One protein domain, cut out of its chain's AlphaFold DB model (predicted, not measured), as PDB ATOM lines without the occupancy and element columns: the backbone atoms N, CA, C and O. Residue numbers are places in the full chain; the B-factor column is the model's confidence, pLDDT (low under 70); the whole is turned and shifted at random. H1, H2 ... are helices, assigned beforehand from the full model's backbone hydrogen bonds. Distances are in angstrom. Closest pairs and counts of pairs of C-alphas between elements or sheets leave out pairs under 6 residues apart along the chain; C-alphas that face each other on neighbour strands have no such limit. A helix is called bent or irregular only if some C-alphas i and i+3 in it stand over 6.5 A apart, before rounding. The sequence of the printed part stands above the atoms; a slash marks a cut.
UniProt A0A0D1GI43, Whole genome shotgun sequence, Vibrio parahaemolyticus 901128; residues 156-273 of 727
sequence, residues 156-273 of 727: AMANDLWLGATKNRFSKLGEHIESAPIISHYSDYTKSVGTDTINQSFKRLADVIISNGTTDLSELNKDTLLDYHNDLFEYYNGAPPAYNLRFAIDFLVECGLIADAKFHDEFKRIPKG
ATOM      1  N   ALA A 156     -31.206  27.339  13.431       94.56
ATOM      2  CA  ALA A 156     -30.629  26.672  12.258       94.56
ATOM      3  C   ALA A 156     -29.202  26.161  12.521       94.56
ATOM      4  O   ALA A 156     -28.885  25.009  12.243       94.56
ATOM      5  N   MET A 157     -28.375  26.967  13.192       95.25
ATOM      6  CA  MET A 157     -26.997  26.596  13.518       95.25
ATOM      7  C   MET A 157     -26.894  25.359  14.425       95.25
ATOM      8  O   MET A 157     -25.971  24.557  14.294       95.25
ATOM      9  N   ALA A 158     -27.852  25.151  15.335       95.56
ATOM     10  CA  ALA A 158     -27.872  23.941  16.155       95.56
ATOM     11  C   ALA A 158     -28.204  22.692  15.324       95.56
ATOM     12  O   ALA A 158     -27.666  21.615  15.594       95.56
ATOM     13  N   ASN A 159     -29.067  22.833  14.312       95.94
ATOM     14  CA  ASN A 159     -29.363  21.771  13.356       95.94
ATOM     15  C   ASN A 159     -28.142  21.453  12.482       95.94
ATOM     16  O   ASN A 159     -27.750  20.291  12.389       95.94
ATOM     17  N   ASP A 160     -27.483  22.475  11.936       96.00
ATOM     18  CA  ASP A 160     -26.292  22.331  11.095       96.00
ATOM     19  C   ASP A 160     -25.146  21.637  11.844       96.00
ATOM     20  O   ASP A 160     -24.566  20.661  11.357       96.00
ATOM     21  N   LEU A 161     -24.867  22.057  13.084       96.06
ATOM     22  CA  LEU A 161     -23.876  21.400  13.937       96.06
ATOM     23  C   LEU A 161     -24.282  19.965  14.288       96.06
ATOM     24  O   LEU A 161     -23.436  19.072  14.321       96.06
ATOM     25  N   TRP A 162     -25.568  19.695  14.526       95.56
ATOM     26  CA  TRP A 162     -26.016  18.325  14.757       95.56
ATOM     27  C   TRP A 162     -25.836  17.449  13.513       95.56
ATOM     28  O   TRP A 162     -25.361  16.317  13.642       95.56
ATOM     29  N   LEU A 163     -26.152  17.947  12.316       95.25
ATOM     30  CA  LEU A 163     -25.901  17.258  11.046       95.25
ATOM     31  C   LEU A 163     -24.399  16.998  10.844       95.25
ATOM     32  O   LEU A 163     -24.011  15.877  10.505       95.25
ATOM     33  N   GLY A 164     -23.557  17.973  11.193       93.81
ATOM     34  CA  GLY A 164     -22.097  17.870  11.213       93.81
ATOM     35  C   GLY A 164     -21.513  17.030  12.358       93.81
ATOM     36  O   GLY A 164     -20.317  16.749  12.366       93.81
ATOM     37  N   ALA A 165     -22.303  16.552  13.320       93.50
ATOM     38  CA  ALA A 165     -21.759  15.818  14.467       93.50
ATOM     39  C   ALA A 165     -21.144  14.454  14.085       93.50
ATOM     40  O   ALA A 165     -20.419  13.861  14.879       93.50
ATOM     41  N   THR A 166     -21.398  13.935  12.879       93.38
ATOM     42  CA  THR A 166     -20.678  12.769  12.341       93.38
ATOM     43  C   THR A 166     -20.506  12.890  10.830       93.38
ATOM     44  O   THR A 166     -21.441  13.305  10.149       93.38
ATOM     45  N   LYS A 167     -19.378  12.403  10.294       93.12
ATOM     46  CA  LYS A 167     -19.114  12.381   8.843       93.12
ATOM     47  C   LYS A 167     -20.211  11.664   8.049       93.12
ATOM     48  O   LYS A 167     -20.627  12.126   6.995       93.12
ATOM     49  N   ASN A 168     -20.721  10.551   8.583       92.38
ATOM     50  CA  ASN A 168     -21.789   9.772   7.950       92.38
ATOM     51  C   ASN A 168     -23.107  10.558   7.860       92.38
ATOM     52  O   ASN A 168     -23.779  10.522   6.837       92.38
ATOM     53  N   ARG A 169     -23.480  11.279   8.924       93.44
ATOM     54  CA  ARG A 169     -24.695  12.103   8.925       93.44
ATOM     55  C   ARG A 169     -24.555  13.296   7.988       93.44
ATOM     56  O   ARG A 169     -25.456  13.517   7.189       93.44
ATOM     57  N   PHE A 170     -23.416  13.980   8.029       94.44
ATOM     58  CA  PHE A 170     -23.108  15.074   7.113       94.44
ATOM     59  C   PHE A 170     -23.180  14.615   5.649       94.44
ATOM     60  O   PHE A 170     -23.848  15.240   4.839       94.44
ATOM     61  N   SER A 171     -22.591  13.463   5.314       92.50
ATOM     62  CA  SER A 171     -22.650  12.917   3.951       92.50
ATOM     63  C   SER A 171     -24.067  12.560   3.492       92.50
ATOM     64  O   SER A 171     -24.342  12.646   2.300       92.50
ATOM     65  N   LYS A 172     -24.946  12.114   4.397       93.69
ATOM     66  CA  LYS A 172     -26.309  11.677   4.054       93.69
ATOM     67  C   LYS A 172     -27.327  12.808   4.009       93.69
ATOM     68  O   LYS A 172     -28.282  12.715   3.255       93.69
ATOM     69  N   LEU A 173     -27.163  13.802   4.875       94.19
ATOM     70  CA  LEU A 173     -28.164  14.835   5.153       94.19
ATOM     71  C   LEU A 173     -27.603  16.254   4.978       94.19
ATOM     72  O   LEU A 173     -28.251  17.219   5.374       94.19
ATOM     73  N   GLY A 174     -26.401  16.395   4.414       89.38
ATOM     74  CA  GLY A 174     -25.720  17.678   4.232       89.38
ATOM     75  C   GLY A 174     -26.474  18.658   3.335       89.38
ATOM     76  O   GLY A 174     -26.313  19.860   3.494       89.38
ATOM     77  N   GLU A 175     -27.364  18.171   2.467       92.38
ATOM     78  CA  GLU A 175     -28.270  19.011   1.668       92.38
ATOM     79  C   GLU A 175     -29.272  19.818   2.511       92.38
ATOM     80  O   GLU A 175     -29.881  20.763   2.016       92.38
ATOM     81  N   HIS A 176     -29.454  19.456   3.784       93.94
ATOM     82  CA  HIS A 176     -30.319  20.165   4.725       93.94
ATOM     83  C   HIS A 176     -29.561  21.138   5.636       93.94
ATOM     84  O   HIS A 176     -30.181  21.722   6.525       93.94
ATOM     85  N   ILE A 177     -28.246  21.289   5.444       94.00
ATOM     86  CA  ILE A 177     -27.444  22.302   6.133       94.00
ATOM     87  C   ILE A 177     -27.709  23.652   5.470       94.00
ATOM     88  O   ILE A 177     -27.603  23.783   4.252       94.00
ATOM     89  N   GLU A 178     -28.057  24.658   6.269       92.38
ATOM     90  CA  GLU A 178     -28.395  25.993   5.756       92.38
ATOM     91  C   GLU A 178     -27.144  26.869   5.591       92.38
ATOM     92  O   GLU A 178     -27.077  27.725   4.705       92.38
ATOM     93  N   SER A 179     -26.112  26.628   6.402       92.88
ATOM     94  CA  SER A 179     -24.851  27.362   6.349       92.88
ATOM     95  C   SER A 179     -23.921  26.877   5.227       92.88
ATOM     96  O   SER A 179     -23.225  25.865   5.351       92.88
ATOM     97  N   ALA A 180     -23.835  27.653   4.141       93.00
ATOM     98  CA  ALA A 180     -22.902  27.391   3.041       93.00
ATOM     99  C   ALA A 180     -21.418  27.303   3.480       93.00
ATOM    100  O   ALA A 180     -20.734  26.391   3.011       93.00
ATOM    101  N   PRO A 181     -20.912  28.154   4.402       92.69
ATOM    102  CA  PRO A 181     -19.549  28.015   4.921       92.69
ATOM    103  C   PRO A 181     -19.277  26.681   5.624       92.69
ATOM    104  O   PRO A 181     -18.186  26.129   5.481       92.69
ATOM    105  N   ILE A 182     -20.262  26.126   6.342       93.62
ATOM    106  CA  ILE A 182     -20.124  24.805   6.971       93.62
ATOM    107  C   ILE A 182     -19.972  23.730   5.897       93.62
ATOM    108  O   ILE A 182     -19.104  22.868   6.018       93.62
ATOM    109  N   ILE A 183     -20.780  23.788   4.833       93.81
ATOM    110  CA  ILE A 183     -20.730  22.804   3.744       93.81
ATOM    111  C   ILE A 183     -19.342  22.777   3.091       93.81
ATOM    112  O   ILE A 183     -18.806  21.694   2.848       93.81
ATOM    113  N   SER A 184     -18.750  23.947   2.836       92.88
ATOM    114  CA  SER A 184     -17.466  24.044   2.138       92.88
ATOM    115  C   SER A 184     -16.266  23.613   2.984       92.88
ATOM    116  O   SER A 184     -15.363  22.982   2.444       92.88
ATOM    117  N   HIS A 185     -16.250  23.891   4.293       93.94
ATOM    118  CA  HIS A 185     -15.073  23.633   5.140       93.94
ATOM    119  C   HIS A 185     -15.107  22.281   5.871       93.94
ATOM    120  O   HIS A 185     -14.067  21.771   6.291       93.94
ATOM    121  N   TYR A 186     -16.283  21.665   6.041       94.94
ATOM    122  CA  TYR A 186     -16.446  20.500   6.922       94.94
ATOM    123  C   TYR A 186     -15.543  19.309   6.568       94.94
ATOM    124  O   TYR A 186     -14.937  18.694   7.453       94.94
ATOM    125  N   SER A 187     -15.468  18.946   5.285       92.31
ATOM    126  CA  SER A 187     -14.742  17.745   4.847       92.31
ATOM    127  C   SER A 187     -13.240  17.858   5.102       92.31
ATOM    128  O   SER A 187     -12.629  16.900   5.585       92.31
ATOM    129  N   ASP A 188     -12.667  19.032   4.841       92.81
ATOM    130  CA  ASP A 188     -11.242  19.293   5.034       92.81
ATOM    131  C   ASP A 188     -10.905  19.402   6.523       92.81
ATOM    132  O   ASP A 188     -10.019  18.692   7.007       92.81
ATOM    133  N   TYR A 189     -11.696  20.170   7.280       93.94
ATOM    134  CA  TYR A 189     -11.482  20.374   8.712       93.94
ATOM    135  C   TYR A 189     -11.600  19.080   9.533       93.94
ATOM    136  O   TYR A 189     -10.887  18.858  10.514       93.94
ATOM    137  N   THR A 190     -12.493  18.168   9.133       93.62
ATOM    138  CA  THR A 190     -12.727  16.917   9.873       93.62
ATOM    139  C   THR A 190     -11.879  15.737   9.396       93.62
ATOM    140  O   THR A 190     -11.933  14.667  10.015       93.62
ATOM    141  N   LYS A 191     -11.078  15.879   8.327       89.81
ATOM    142  CA  LYS A 191     -10.391  14.771   7.633       89.81
ATOM    143  C   LYS A 191      -9.619  13.839   8.575       89.81
ATOM    144  O   LYS A 191      -9.842  12.629   8.524       89.81
ATOM    145  N   SER A 192      -8.850  14.395   9.510       88.88
ATOM    146  CA  SER A 192      -7.961  13.652  10.426       88.88
ATOM    147  C   SER A 192      -8.470  13.556  11.872       88.88
ATOM    148  O   SER A 192      -7.714  13.212  12.777       88.88
ATOM    149  N   VAL A 193      -9.745  13.869  12.114       90.12
ATOM    150  CA  VAL A 193     -10.318  13.950  13.466       90.12
ATOM    151  C   VAL A 193     -11.225  12.753  13.745       90.12
ATOM    152  O   VAL A 193     -12.026  12.341  12.901       90.12
ATOM    153  N   GLY A 194     -11.106  12.187  14.949       89.38
ATOM    154  CA  GLY A 194     -11.931  11.066  15.395       89.38
ATOM    155  C   GLY A 194     -13.411  11.440  15.538       89.38
ATOM    156  O   GLY A 194     -13.749  12.511  16.046       89.38
ATOM    157  N   THR A 195     -14.305  10.528  15.147       89.06
ATOM    158  CA  THR A 195     -15.767  10.725  15.188       89.06
ATOM    159  C   THR A 195     -16.280  11.120  16.572       89.06
ATOM    160  O   THR A 195     -17.186  11.941  16.666       89.06
ATOM    161  N   ASP A 196     -15.698  10.583  17.648       87.31
ATOM    162  CA  ASP A 196     -16.115  10.913  19.014       87.31
ATOM    163  C   ASP A 196     -15.836  12.373  19.374       87.31
ATOM    164  O   ASP A 196     -16.672  13.012  20.011       87.31
ATOM    165  N   THR A 197     -14.704  12.923  18.933       89.44
ATOM    166  CA  THR A 197     -14.349  14.329  19.154       89.44
ATOM    167  C   THR A 197     -15.307  15.254  18.412       89.44
ATOM    168  O   THR A 197     -15.835  16.186  19.017       89.44
ATOM    169  N   ILE A 198     -15.584  14.956  17.136       92.81
ATOM    170  CA  ILE A 198     -16.540  15.712  16.312       92.81
ATOM    171  C   ILE A 198     -17.923  15.665  16.969       92.81
ATOM    172  O   ILE A 198     -18.516  16.703  17.263       92.81
ATOM    173  N   ASN A 199     -18.402  14.460  17.285       91.38
ATOM    174  CA  ASN A 199     -19.729  14.242  17.841       91.38
ATOM    175  C   ASN A 199     -19.906  14.913  19.201       91.38
ATOM    176  O   ASN A 199     -20.917  15.569  19.432       91.38
ATOM    177  N   GLN A 200     -18.932  14.780  20.106       90.31
ATOM    178  CA  GLN A 200     -18.995  15.456  21.397       90.31
ATOM    179  C   GLN A 200     -18.974  16.971  21.218       90.31
ATOM    180  O   GLN A 200     -19.830  17.642  21.779       90.31
ATOM    181  N   SER A 201     -18.053  17.524  20.431       93.56
ATOM    182  CA  SER A 201     -17.914  18.976  20.334       93.56
ATOM    183  C   SER A 201     -19.123  19.636  19.669       93.56
ATOM    184  O   SER A 201     -19.750  20.517  20.257       93.56
ATOM    185  N   PHE A 202     -19.522  19.139  18.496       95.31
ATOM    186  CA  PHE A 202     -20.599  19.730  17.702       95.31
ATOM    187  C   PHE A 202     -21.954  19.565  18.393       95.31
ATOM    188  O   PHE A 202     -22.721  20.519  18.484       95.31
ATOM    189  N   LYS A 203     -22.241  18.383  18.962       92.50
ATOM    190  CA  LYS A 203     -23.504  18.160  19.677       92.50
ATOM    191  C   LYS A 203     -23.606  19.017  20.937       92.50
ATOM    192  O   LYS A 203     -24.684  19.512  21.240       92.50
ATOM    193  N   ARG A 204     -22.514  19.184  21.691       91.12
ATOM    194  CA  ARG A 204     -22.538  20.015  22.904       91.12
ATOM    195  C   ARG A 204     -22.696  21.491  22.572       91.12
ATOM    196  O   ARG A 204     -23.451  22.159  23.266       91.12
ATOM    197  N   LEU A 205     -22.064  21.972  21.505       94.12
ATOM    198  CA  LEU A 205     -22.285  23.340  21.045       94.12
ATOM    199  C   LEU A 205     -23.716  23.536  20.513       94.12
ATOM    200  O   LEU A 205     -24.348  24.536  20.832       94.12
ATOM    201  N   ALA A 206     -24.282  22.552  19.807       95.00
ATOM    202  CA  ALA A 206     -25.693  22.571  19.411       95.00
ATOM    203  C   ALA A 206     -26.644  22.614  20.622       95.00
ATOM    204  O   ALA A 206     -27.638  23.337  20.595       95.00
ATOM    205  N   ASP A 207     -26.334  21.874  21.697       93.12
ATOM    206  CA  ASP A 207     -27.079  21.945  22.960       93.12
ATOM    207  C   ASP A 207     -26.999  23.370  23.559       93.12
ATOM    208  O   ASP A 207     -28.021  23.903  23.976       93.12
ATOM    209  N   VAL A 208     -25.822  24.017  23.541       92.81
ATOM    210  CA  VAL A 208     -25.630  25.413  24.003       92.81
ATOM    211  C   VAL A 208     -26.480  26.405  23.213       92.81
ATOM    212  O   VAL A 208     -27.156  27.248  23.808       92.81
ATOM    213  N   ILE A 209     -26.474  26.283  21.887       95.00
ATOM    214  CA  ILE A 209     -27.223  27.157  20.982       95.00
ATOM    215  C   ILE A 209     -28.731  26.994  21.200       95.00
ATOM    216  O   ILE A 209     -29.440  27.989  21.329       95.00
ATOM    217  N   ILE A 210     -29.237  25.757  21.294       95.25
ATOM    218  CA  ILE A 210     -30.667  25.513  21.539       95.25
ATOM    219  C   ILE A 210     -31.100  26.007  22.913       95.25
ATOM    220  O   ILE A 210     -32.156  26.625  23.024       95.25
ATOM    221  N   SER A 211     -30.290  25.787  23.948       93.50
ATOM    222  CA  SER A 211     -30.652  26.180  25.308       93.50
ATOM    223  C   SER A 211     -30.798  27.688  25.493       93.50
ATOM    224  O   SER A 211     -31.657  28.120  26.262       93.50
ATOM    225  N   ASN A 212     -30.029  28.482  24.745       91.88
ATOM    226  CA  ASN A 212     -30.149  29.941  24.725       91.88
ATOM    227  C   ASN A 212     -31.031  30.474  23.588       91.88
ATOM    228  O   ASN A 212     -31.203  31.688  23.469       91.88
ATOM    229  N   GLY A 213     -31.548  29.601  22.719       93.44
ATOM    230  CA  GLY A 213     -32.235  30.013  21.496       93.44
ATOM    231  C   GLY A 213     -31.388  30.936  20.620       93.44
ATOM    232  O   GLY A 213     -31.907  31.914  20.100       93.44
ATOM    233  N   THR A 214     -30.079  30.701  20.543       93.38
ATOM    234  CA  THR A 214     -29.121  31.571  19.849       93.38
ATOM    235  C   THR A 214     -29.354  31.527  18.344       93.38
ATOM    236  O   THR A 214     -29.114  30.498  17.718       93.38
ATOM    237  N   THR A 215     -29.825  32.631  17.766       91.12
ATOM    238  CA  THR A 215     -30.054  32.754  16.317       91.12
ATOM    239  C   THR A 215     -28.873  33.376  15.594       91.12
ATOM    240  O   THR A 215     -28.630  33.033  14.440       91.12
ATOM    241  N   ASP A 216     -28.131  34.245  16.280       89.00
ATOM    242  CA  ASP A 216     -26.894  34.835  15.786       89.00
ATOM    243  C   ASP A 216     -25.709  34.341  16.627       89.00
ATOM    244  O   ASP A 216     -25.712  34.427  17.854       89.00
ATOM    245  N   LEU A 217     -24.676  33.815  15.966       88.69
ATOM    246  CA  LEU A 217     -23.467  33.333  16.632       88.69
ATOM    247  C   LEU A 217     -22.669  34.448  17.321       88.69
ATOM    248  O   LEU A 217     -21.867  34.136  18.199       88.69
ATOM    249  N   SER A 218     -22.927  35.722  17.004       84.56
ATOM    250  CA  SER A 218     -22.388  36.863  17.757       84.56
ATOM    251  C   SER A 218     -22.852  36.894  19.222       84.56
ATOM    252  O   SER A 218     -22.164  37.448  20.080       84.56
ATOM    253  N   GLU A 219     -23.980  36.245  19.541       86.00
ATOM    254  CA  GLU A 219     -24.483  36.110  20.911       86.00
ATOM    255  C   GLU A 219     -23.641  35.135  21.752       86.00
ATOM    256  O   GLU A 219     -23.724  35.159  22.982       86.00
ATOM    257  N   LEU A 220     -22.847  34.261  21.118       87.81
ATOM    258  CA  LEU A 220     -22.012  33.296  21.825       87.81
ATOM    259  C   LEU A 220     -20.795  34.004  22.421       87.81
ATOM    260  O   LEU A 220     -19.884  34.426  21.713       87.81
ATOM    261  N   ASN A 221     -20.758  34.088  23.745       87.19
ATOM    262  CA  ASN A 221     -19.674  34.739  24.463       87.19
ATOM    263  C   ASN A 221     -19.217  33.910  25.673       87.19
ATOM    264  O   ASN A 221     -19.687  32.798  25.935       87.19
ATOM    265  N   LYS A 222     -18.251  34.459  26.411       84.38
ATOM    266  CA  LYS A 222     -17.678  33.838  27.607       84.38
ATOM    267  C   LYS A 222     -18.734  33.507  28.666       84.38
ATOM    268  O   LYS A 222     -18.664  32.427  29.251       84.38
ATOM    269  N   ASP A 223     -19.701  34.392  28.893       83.75
ATOM    270  CA  ASP A 223     -20.735  34.211  29.916       83.75
ATOM    271  C   ASP A 223     -21.682  33.068  29.539       83.75
ATOM    272  O   ASP A 223     -21.993  32.222  30.374       83.75
ATOM    273  N   THR A 224     -22.020  32.931  28.252       85.38
ATOM    274  CA  THR A 224     -22.787  31.780  27.749       85.38
ATOM    275  C   THR A 224     -22.077  30.450  28.032       85.38
ATOM    276  O   THR A 224     -22.704  29.474  28.451       85.38
ATOM    277  N   LEU A 225     -20.756  30.391  27.826       86.50
ATOM    278  CA  LEU A 225     -19.966  29.186  28.103       86.50
ATOM    279  C   LEU A 225     -19.813  28.904  29.605       86.50
ATOM    280  O   LEU A 225     -19.746  27.741  30.009       86.50
ATOM    281  N   LEU A 226     -19.756  29.951  30.430       83.69
ATOM    282  CA  LEU A 226     -19.729  29.832  31.885       83.69
ATOM    283  C   LEU A 226     -21.050  29.306  32.436       83.69
ATOM    284  O   LEU A 226     -21.046  28.389  33.252       83.69
ATOM    285  N   ASP A 227     -22.171  29.817  31.940       82.75
ATOM    286  CA  ASP A 227     -23.496  29.316  32.293       82.75
ATOM    287  C   ASP A 227     -23.645  27.840  31.918       82.75
ATOM    288  O   ASP A 227     -24.120  27.034  32.716       82.75
ATOM    289  N   TYR A 228     -23.151  27.455  30.735       84.69
ATOM    290  CA  TYR A 228     -23.077  26.053  30.327       84.69
ATOM    291  C   TYR A 228     -22.264  25.193  31.299       84.69
ATOM    292  O   TYR A 228     -22.683  24.092  31.668       84.69
ATOM    293  N   HIS A 229     -21.099  25.691  31.715       82.12
ATOM    294  CA  HIS A 229     -20.248  25.010  32.682       82.12
ATOM    295  C   HIS A 229     -20.959  24.811  34.022       82.12
ATOM    296  O   HIS A 229     -20.937  23.704  34.558       82.12
ATOM    297  N   ASN A 230     -21.606  25.859  34.531       80.25
ATOM    298  CA  ASN A 230     -22.273  25.866  35.829       80.25
ATOM    299  C   ASN A 230     -23.476  24.915  35.861       80.25
ATOM    300  O   ASN A 230     -23.561  24.087  36.765       80.25
ATOM    301  N   ASP A 231     -24.340  24.947  34.845       76.69
ATOM    302  CA  ASP A 231     -25.495  24.043  34.756       76.69
ATOM    303  C   ASP A 231     -25.057  22.569  34.666       76.69
ATOM    304  O   ASP A 231     -25.670  21.679  35.263       76.69
ATOM    305  N   LEU A 232     -23.975  22.278  33.929       76.19
ATOM    306  CA  LEU A 232     -23.408  20.930  33.900       76.19
ATOM    307  C   LEU A 232     -22.826  20.531  35.255       76.19
ATOM    308  O   LEU A 232     -22.965  19.382  35.675       76.19
ATOM    309  N   PHE A 233     -22.138  21.458  35.910       74.56
ATOM    310  CA  PHE A 233     -21.535  21.239  37.211       74.56
ATOM    311  C   PHE A 233     -22.606  20.918  38.260       74.56
ATOM    312  O   PHE A 233     -22.469  19.932  38.984       74.56
ATOM    313  N   GLU A 234     -23.706  21.672  38.281       75.44
ATOM    314  CA  GLU A 234     -24.874  21.414  39.125       75.44
ATOM    315  C   GLU A 234     -25.481  20.034  38.834       75.44
ATOM    316  O   GLU A 234     -25.642  19.223  39.745       75.44
ATOM    317  N   TYR A 235     -25.711  19.707  37.557       71.75
ATOM    318  CA  TYR A 235     -26.264  18.408  37.159       71.75
ATOM    319  C   TYR A 235     -25.403  17.219  37.610       71.75
ATOM    320  O   TYR A 235     -25.921  16.165  37.988       71.75
ATOM    321  N   TYR A 236     -24.076  17.362  37.563       69.19
ATOM    322  CA  TYR A 236     -23.140  16.326  37.999       69.19
ATOM    323  C   TYR A 236     -22.766  16.428  39.486       69.19
ATOM    324  O   TYR A 236     -21.744  15.869  39.891       69.19
ATOM    325  N   ASN A 237     -23.590  17.090  40.308       69.81
ATOM    326  CA  ASN A 237     -23.396  17.241  41.756       69.81
ATOM    327  C   ASN A 237     -22.004  17.784  42.116       69.81
ATOM    328  O   ASN A 237     -21.338  17.310  43.037       69.81
ATOM    329  N   GLY A 238     -21.532  18.748  41.334       63.00
ATOM    330  CA  GLY A 238     -20.240  19.388  41.505       63.00
ATOM    331  C   GLY A 238     -19.031  18.589  41.016       63.00
ATOM    332  O   GLY A 238     -17.894  18.886  41.396       63.00
ATOM    333  N   ALA A 239     -19.231  17.572  40.174       56.62
ATOM    334  CA  ALA A 239     -18.128  16.940  39.460       56.62
ATOM    335  C   ALA A 239     -17.797  17.725  38.174       56.62
ATOM    336  O   ALA A 239     -18.706  18.022  37.394       56.62
ATOM    337  N   PRO A 240     -16.510  18.030  37.899       57.56
ATOM    338  CA  PRO A 240     -16.118  18.717  36.676       57.56
ATOM    339  C   PRO A 240     -16.477  17.842  35.462       57.56
ATOM    340  O   PRO A 240     -15.961  16.724  35.341       57.56
ATOM    341  N   PRO A 241     -17.345  18.311  34.554       60.66
ATOM    342  CA  PRO A 241     -17.744  17.518  33.407       60.66
ATOM    343  C   PRO A 241     -16.631  17.544  32.355       60.66
ATOM    344  O   PRO A 241     -16.116  18.602  31.999       60.66
ATOM    345  N   ALA A 242     -16.255  16.375  31.833       64.50
ATOM    346  CA  ALA A 242     -15.342  16.290  30.699       64.50
ATOM    347  C   ALA A 242     -16.108  16.634  29.410       64.50
ATOM    348  O   ALA A 242     -16.916  15.837  28.931       64.50
ATOM    349  N   TYR A 243     -15.872  17.822  28.854       73.75
ATOM    350  CA  TYR A 243     -16.371  18.225  27.539       73.75
ATOM    351  C   TYR A 243     -15.321  19.042  26.781       73.75
ATOM    352  O   TYR A 243     -14.442  19.661  27.376       73.75
ATOM    353  N   ASN A 244     -15.417  19.037  25.451       81.19
ATOM    354  CA  ASN A 244     -14.535  19.791  24.569       81.19
ATOM    355  C   ASN A 244     -15.374  20.570  23.551       81.19
ATOM    356  O   ASN A 244     -15.871  19.981  22.595       81.19
ATOM    357  N   LEU A 245     -15.537  21.878  23.755       88.94
ATOM    358  CA  LEU A 245     -16.216  22.772  22.805       88.94
ATOM    359  C   LEU A 245     -15.252  23.395  21.787       88.94
ATOM    360  O   LEU A 245     -15.703  23.884  20.757       88.94
ATOM    361  N   ARG A 246     -13.938  23.343  22.058       88.56
ATOM    362  CA  ARG A 246     -12.905  24.009  21.258       88.56
ATOM    363  C   ARG A 246     -13.012  23.649  19.787       88.56
ATOM    364  O   ARG A 246     -13.040  24.526  18.947       88.56
ATOM    365  N   PHE A 247     -13.109  22.354  19.496       92.31
ATOM    366  CA  PHE A 247     -13.094  21.866  18.124       92.31
ATOM    367  C   PHE A 247     -14.226  22.464  17.273       92.31
ATOM    368  O   PHE A 247     -13.983  22.852  16.135       92.31
ATOM    369  N   ALA A 248     -15.438  22.571  17.829       94.31
ATOM    370  CA  ALA A 248     -16.580  23.187  17.161       94.31
ATOM    371  C   ALA A 248     -16.469  24.719  17.069       94.31
ATOM    372  O   ALA A 248     -16.879  25.290  16.067       94.31
ATOM    373  N   ILE A 249     -15.909  25.387  18.082       92.62
ATOM    374  CA  ILE A 249     -15.705  26.847  18.058       92.62
ATOM    375  C   ILE A 249     -14.640  27.221  17.023       92.62
ATOM    376  O   ILE A 249     -14.896  28.073  16.180       92.62
ATOM    377  N   ASP A 250     -13.495  26.537  17.037       92.00
ATOM    378  CA  ASP A 250     -12.406  26.729  16.075       92.00
ATOM    379  C   ASP A 250     -12.908  26.477  14.637       92.00
ATOM    380  O   ASP A 250     -12.600  27.249  13.733       92.00
ATOM    381  N   PHE A 251     -13.784  25.481  14.441       94.31
ATOM    382  CA  PHE A 251     -14.439  25.236  13.150       94.31
ATOM    383  C   PHE A 251     -15.299  26.417  12.683       94.31
ATOM    384  O   PHE A 251     -15.239  26.811  11.522       94.31
ATOM    385  N   LEU A 252     -16.116  26.987  13.574       93.69
ATOM    386  CA  LEU A 252     -16.971  28.127  13.233       93.69
ATOM    387  C   LEU A 252     -16.155  29.399  12.961       93.69
ATOM    388  O   LEU A 252     -16.573  30.214  12.139       93.69
ATOM    389  N   VAL A 253     -14.994  29.553  13.604       91.56
ATOM    390  CA  VAL A 253     -14.029  30.618  13.292       91.56
ATOM    391  C   VAL A 253     -13.427  30.414  11.904       91.56
ATOM    392  O   VAL A 253     -13.410  31.351  11.111       91.56
ATOM    393  N   GLU A 254     -13.007  29.192  11.563       91.00
ATOM    394  CA  GLU A 254     -12.497  28.869  10.222       91.00
ATOM    395  C   GLU A 254     -13.553  29.095   9.130       91.00
ATOM    396  O   GLU A 254     -13.248  29.623   8.065       91.00
ATOM    397  N   CYS A 255     -14.822  28.806   9.429       90.88
ATOM    398  CA  CYS A 255     -15.951  29.107   8.547       90.88
ATOM    399  C   CYS A 255     -16.275  30.613   8.432       90.88
ATOM    400  O   CYS A 255     -17.190  30.975   7.692       90.88
ATOM    401  N   GLY A 256     -15.604  31.490   9.188       89.38
ATOM    402  CA  GLY A 256     -15.892  32.928   9.233       89.38
ATOM    403  C   GLY A 256     -17.229  33.284   9.896       89.38
ATOM    404  O   GLY A 256     -17.743  34.381   9.693       89.38
ATOM    405  N   LEU A 257     -17.813  32.363  10.667       89.81
ATOM    406  CA  LEU A 257     -19.102  32.536  11.350       89.81
ATOM    407  C   LEU A 257     -18.950  33.113  12.765       89.81
ATOM    408  O   LEU A 257     -19.923  33.568  13.360       89.81
ATOM    409  N   ILE A 258     -17.733  33.081  13.306       88.62
ATOM    410  CA  ILE A 258     -17.342  33.689  14.577       88.62
ATOM    411  C   ILE A 258     -16.041  34.459  14.339       88.62
ATOM    412  O   ILE A 258     -15.137  33.958  13.678       88.62
ATOM    413  N   ALA A 259     -15.937  35.674  14.884       81.44
ATOM    414  CA  ALA A 259     -14.791  36.550  14.640       81.44
ATOM    415  C   ALA A 259     -13.478  36.046  15.271       81.44
ATOM    416  O   ALA A 259     -12.410  36.247  14.699       81.44
ATOM    417  N   ASP A 260     -13.540  35.428  16.456       79.25
ATOM    418  CA  ASP A 260     -12.363  34.952  17.191       79.25
ATOM    419  C   ASP A 260     -12.746  33.879  18.229       79.25
ATOM    420  O   ASP A 260     -13.786  33.978  18.877       79.25
ATOM    421  N   ALA A 261     -11.879  32.887  18.442       77.00
ATOM    422  CA  ALA A 261     -12.011  31.855  19.472       77.00
ATOM    423  C   ALA A 261     -11.576  32.323  20.879       77.00
ATOM    424  O   ALA A 261     -11.682  31.553  21.841       77.00
ATOM    425  N   LYS A 262     -11.094  33.567  21.038       78.31
ATOM    426  CA  LYS A 262     -10.569  34.105  22.313       78.31
ATOM    427  C   LYS A 262     -11.462  33.858  23.531       78.31
ATOM    428  O   LYS A 262     -10.933  33.538  24.593       78.31
ATOM    429  N   PHE A 263     -12.788  33.917  23.401       78.81
ATOM    430  CA  PHE A 263     -13.697  33.682  24.532       78.81
ATOM    431  C   PHE A 263     -13.622  32.245  25.082       78.81
ATOM    432  O   PHE A 263     -13.807  32.038  26.281       78.81
ATOM    433  N   HIS A 264     -13.301  31.248  24.250       79.38
ATOM    434  CA  HIS A 264     -13.064  29.879  24.710       79.38
ATOM    435  C   HIS A 264     -11.727  29.754  25.463       79.38
ATOM    436  O   HIS A 264     -11.637  29.057  26.478       79.38
ATOM    437  N   ASP A 265     -10.685  30.439  24.995       80.06
ATOM    438  CA  ASP A 265      -9.392  30.463  25.682       80.06
ATOM    439  C   ASP A 265      -9.478  31.222  27.012       80.06
ATOM    440  O   ASP A 265      -8.933  30.770  28.019       80.06
ATOM    441  N   GLU A 266     -10.230  32.322  27.060       77.88
ATOM    442  CA  GLU A 266     -10.576  33.021  28.297       77.88
ATOM    443  C   GLU A 266     -11.381  32.137  29.247       77.88
ATOM    444  O   GLU A 266     -11.049  32.074  30.428       77.88
ATOM    445  N   PHE A 267     -12.380  31.407  28.742       74.00
ATOM    446  CA  PHE A 267     -13.144  30.423  29.510       74.00
ATOM    447  C   PHE A 267     -12.229  29.367  30.163       74.00
ATOM    448  O   PHE A 267     -12.403  29.042  31.336       74.00
ATOM    449  N   LYS A 268     -11.195  28.885  29.458       71.25
ATOM    450  CA  LYS A 268     -10.196  27.953  30.018       71.25
ATOM    451  C   LYS A 268      -9.259  28.577  31.053       71.25
ATOM    452  O   LYS A 268      -8.732  27.847  31.892       71.25
ATOM    453  N   ARG A 269      -9.002  29.885  30.961       65.44
ATOM    454  CA  ARG A 269      -8.105  30.632  31.862       65.44
ATOM    455  C   ARG A 269      -8.760  31.018  33.180       65.44
ATOM    456  O   ARG A 269      -8.042  31.391  34.103       65.44
ATOM    457  N   ILE A 270     -10.089  30.946  33.277       57.59
ATOM    458  CA  ILE A 270     -10.787  31.173  34.541       57.59
ATOM    459  C   ILE A 270     -10.221  30.166  35.549       57.59
ATOM    460  O   ILE A 270     -10.280  28.956  35.297       57.59
ATOM    461  N   PRO A 271      -9.633  30.636  36.667       45.53
ATOM    462  CA  PRO A 271      -9.210  29.750  37.734       45.53
ATOM    463  C   PRO A 271     -10.397  28.858  38.071       45.53
ATOM    464  O   PRO A 271     -11.521  29.353  38.120       45.53
ATOM    465  N   LYS A 272     -10.176  27.564  38.312       50.44
ATOM    466  CA  LYS A 272     -11.172  26.682  38.943       50.44
ATOM    467  C   LYS A 272     -11.446  27.217  40.357       50.44
ATOM    468  O   LYS A 272     -10.963  26.662  41.338       50.44
ATOM    469  N   GLY A 273     -12.072  28.384  40.450       39.47
ATOM    470  CA  GLY A 273     -12.028  29.265  41.599       39.47
ATOM    471  C   GLY A 273     -12.762  28.588  42.719       39.47
ATOM    472  O   GLY A 273     -13.946  28.333  42.548       39.47
TER     473      GLY A 273
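Overview. This is residues 156 to 273 of the 727 residues of an uncharacterized protein of Vibrio parahaemolyticus 901128 (UniProt A0A0D1GI43). The longest helix, H4, lies in the middle of an elongated helical body, with H1 side by side with it and H6 crossing it. H2 and H3 make one end, beyond H1 and H6; at the other end H5 and H7 spread as a loosely joined V. The printed part has 118 residues with seven named helices, H1 to H7 in order, and no named strand: all helix. It is compact, with a radius of gyration of the C-alphas of 14.1 A, and spans 43 by 26 by 26 A.

Arrangement. H4, residues 195 to 211, is the hub, touching three helices. H1, residues 156 to 163, touches it at a shallow tilt of 24 degrees, opposite ways; the closest C-alphas, of Ala 158 and Ala 206, are 4.2 A apart. H6, residues 246 to 254, touches H4 about perpendicular, at 78 degrees, closest at C-alphas 202 and 248, 5.3 A. H5, residues 222 to 235, only just touches H4, with 3 pairs of C-alphas within 8 A, through Val 208 alone; C-alphas 208 and 228 are closest, 6.8 A. H7, residues 262 to 269, touches residues 222 to 226 of H5, closest at C-alphas 263 and 222, 5.0 A, at a steep tilt of 44 degrees. H2, residues 167 to 176, forms a helical hairpin with H1, closest at C-alphas 170 and 163, 5.3 A, and another with H3, residues 180 to 190, which it only just touches, with 3 pairs of C-alphas within 8 A, closest at C-alphas 174 and 183, 7.2 A. Every O i to N i+4 pair is within hydrogen-bond range in H1, H4, H5, H6 and H7, against 4 of 6 in H2 and 5 of 7 in H3.

Along the chain. H1 begins at C-alpha 156, (-30.629, 26.672, 12.258), and H7 ends at C-alpha 269, (-8.105, 30.632, 31.862). H4 measures 23.7 A, H5 20.1 A and H3 16.1 A. H2 and H3 are irregular: C-alphas 172 and 175 are 8.0 A apart, C-alphas 184 and 187 7.4 A.

Size, cuts and confidence. The C-alphas of Glu 175 and Gly 273, 44.3 A apart, are the farthest. The printed part has no cut and no long link. Residues 236 to 242 and 269 to 273 have pLDDT under 70.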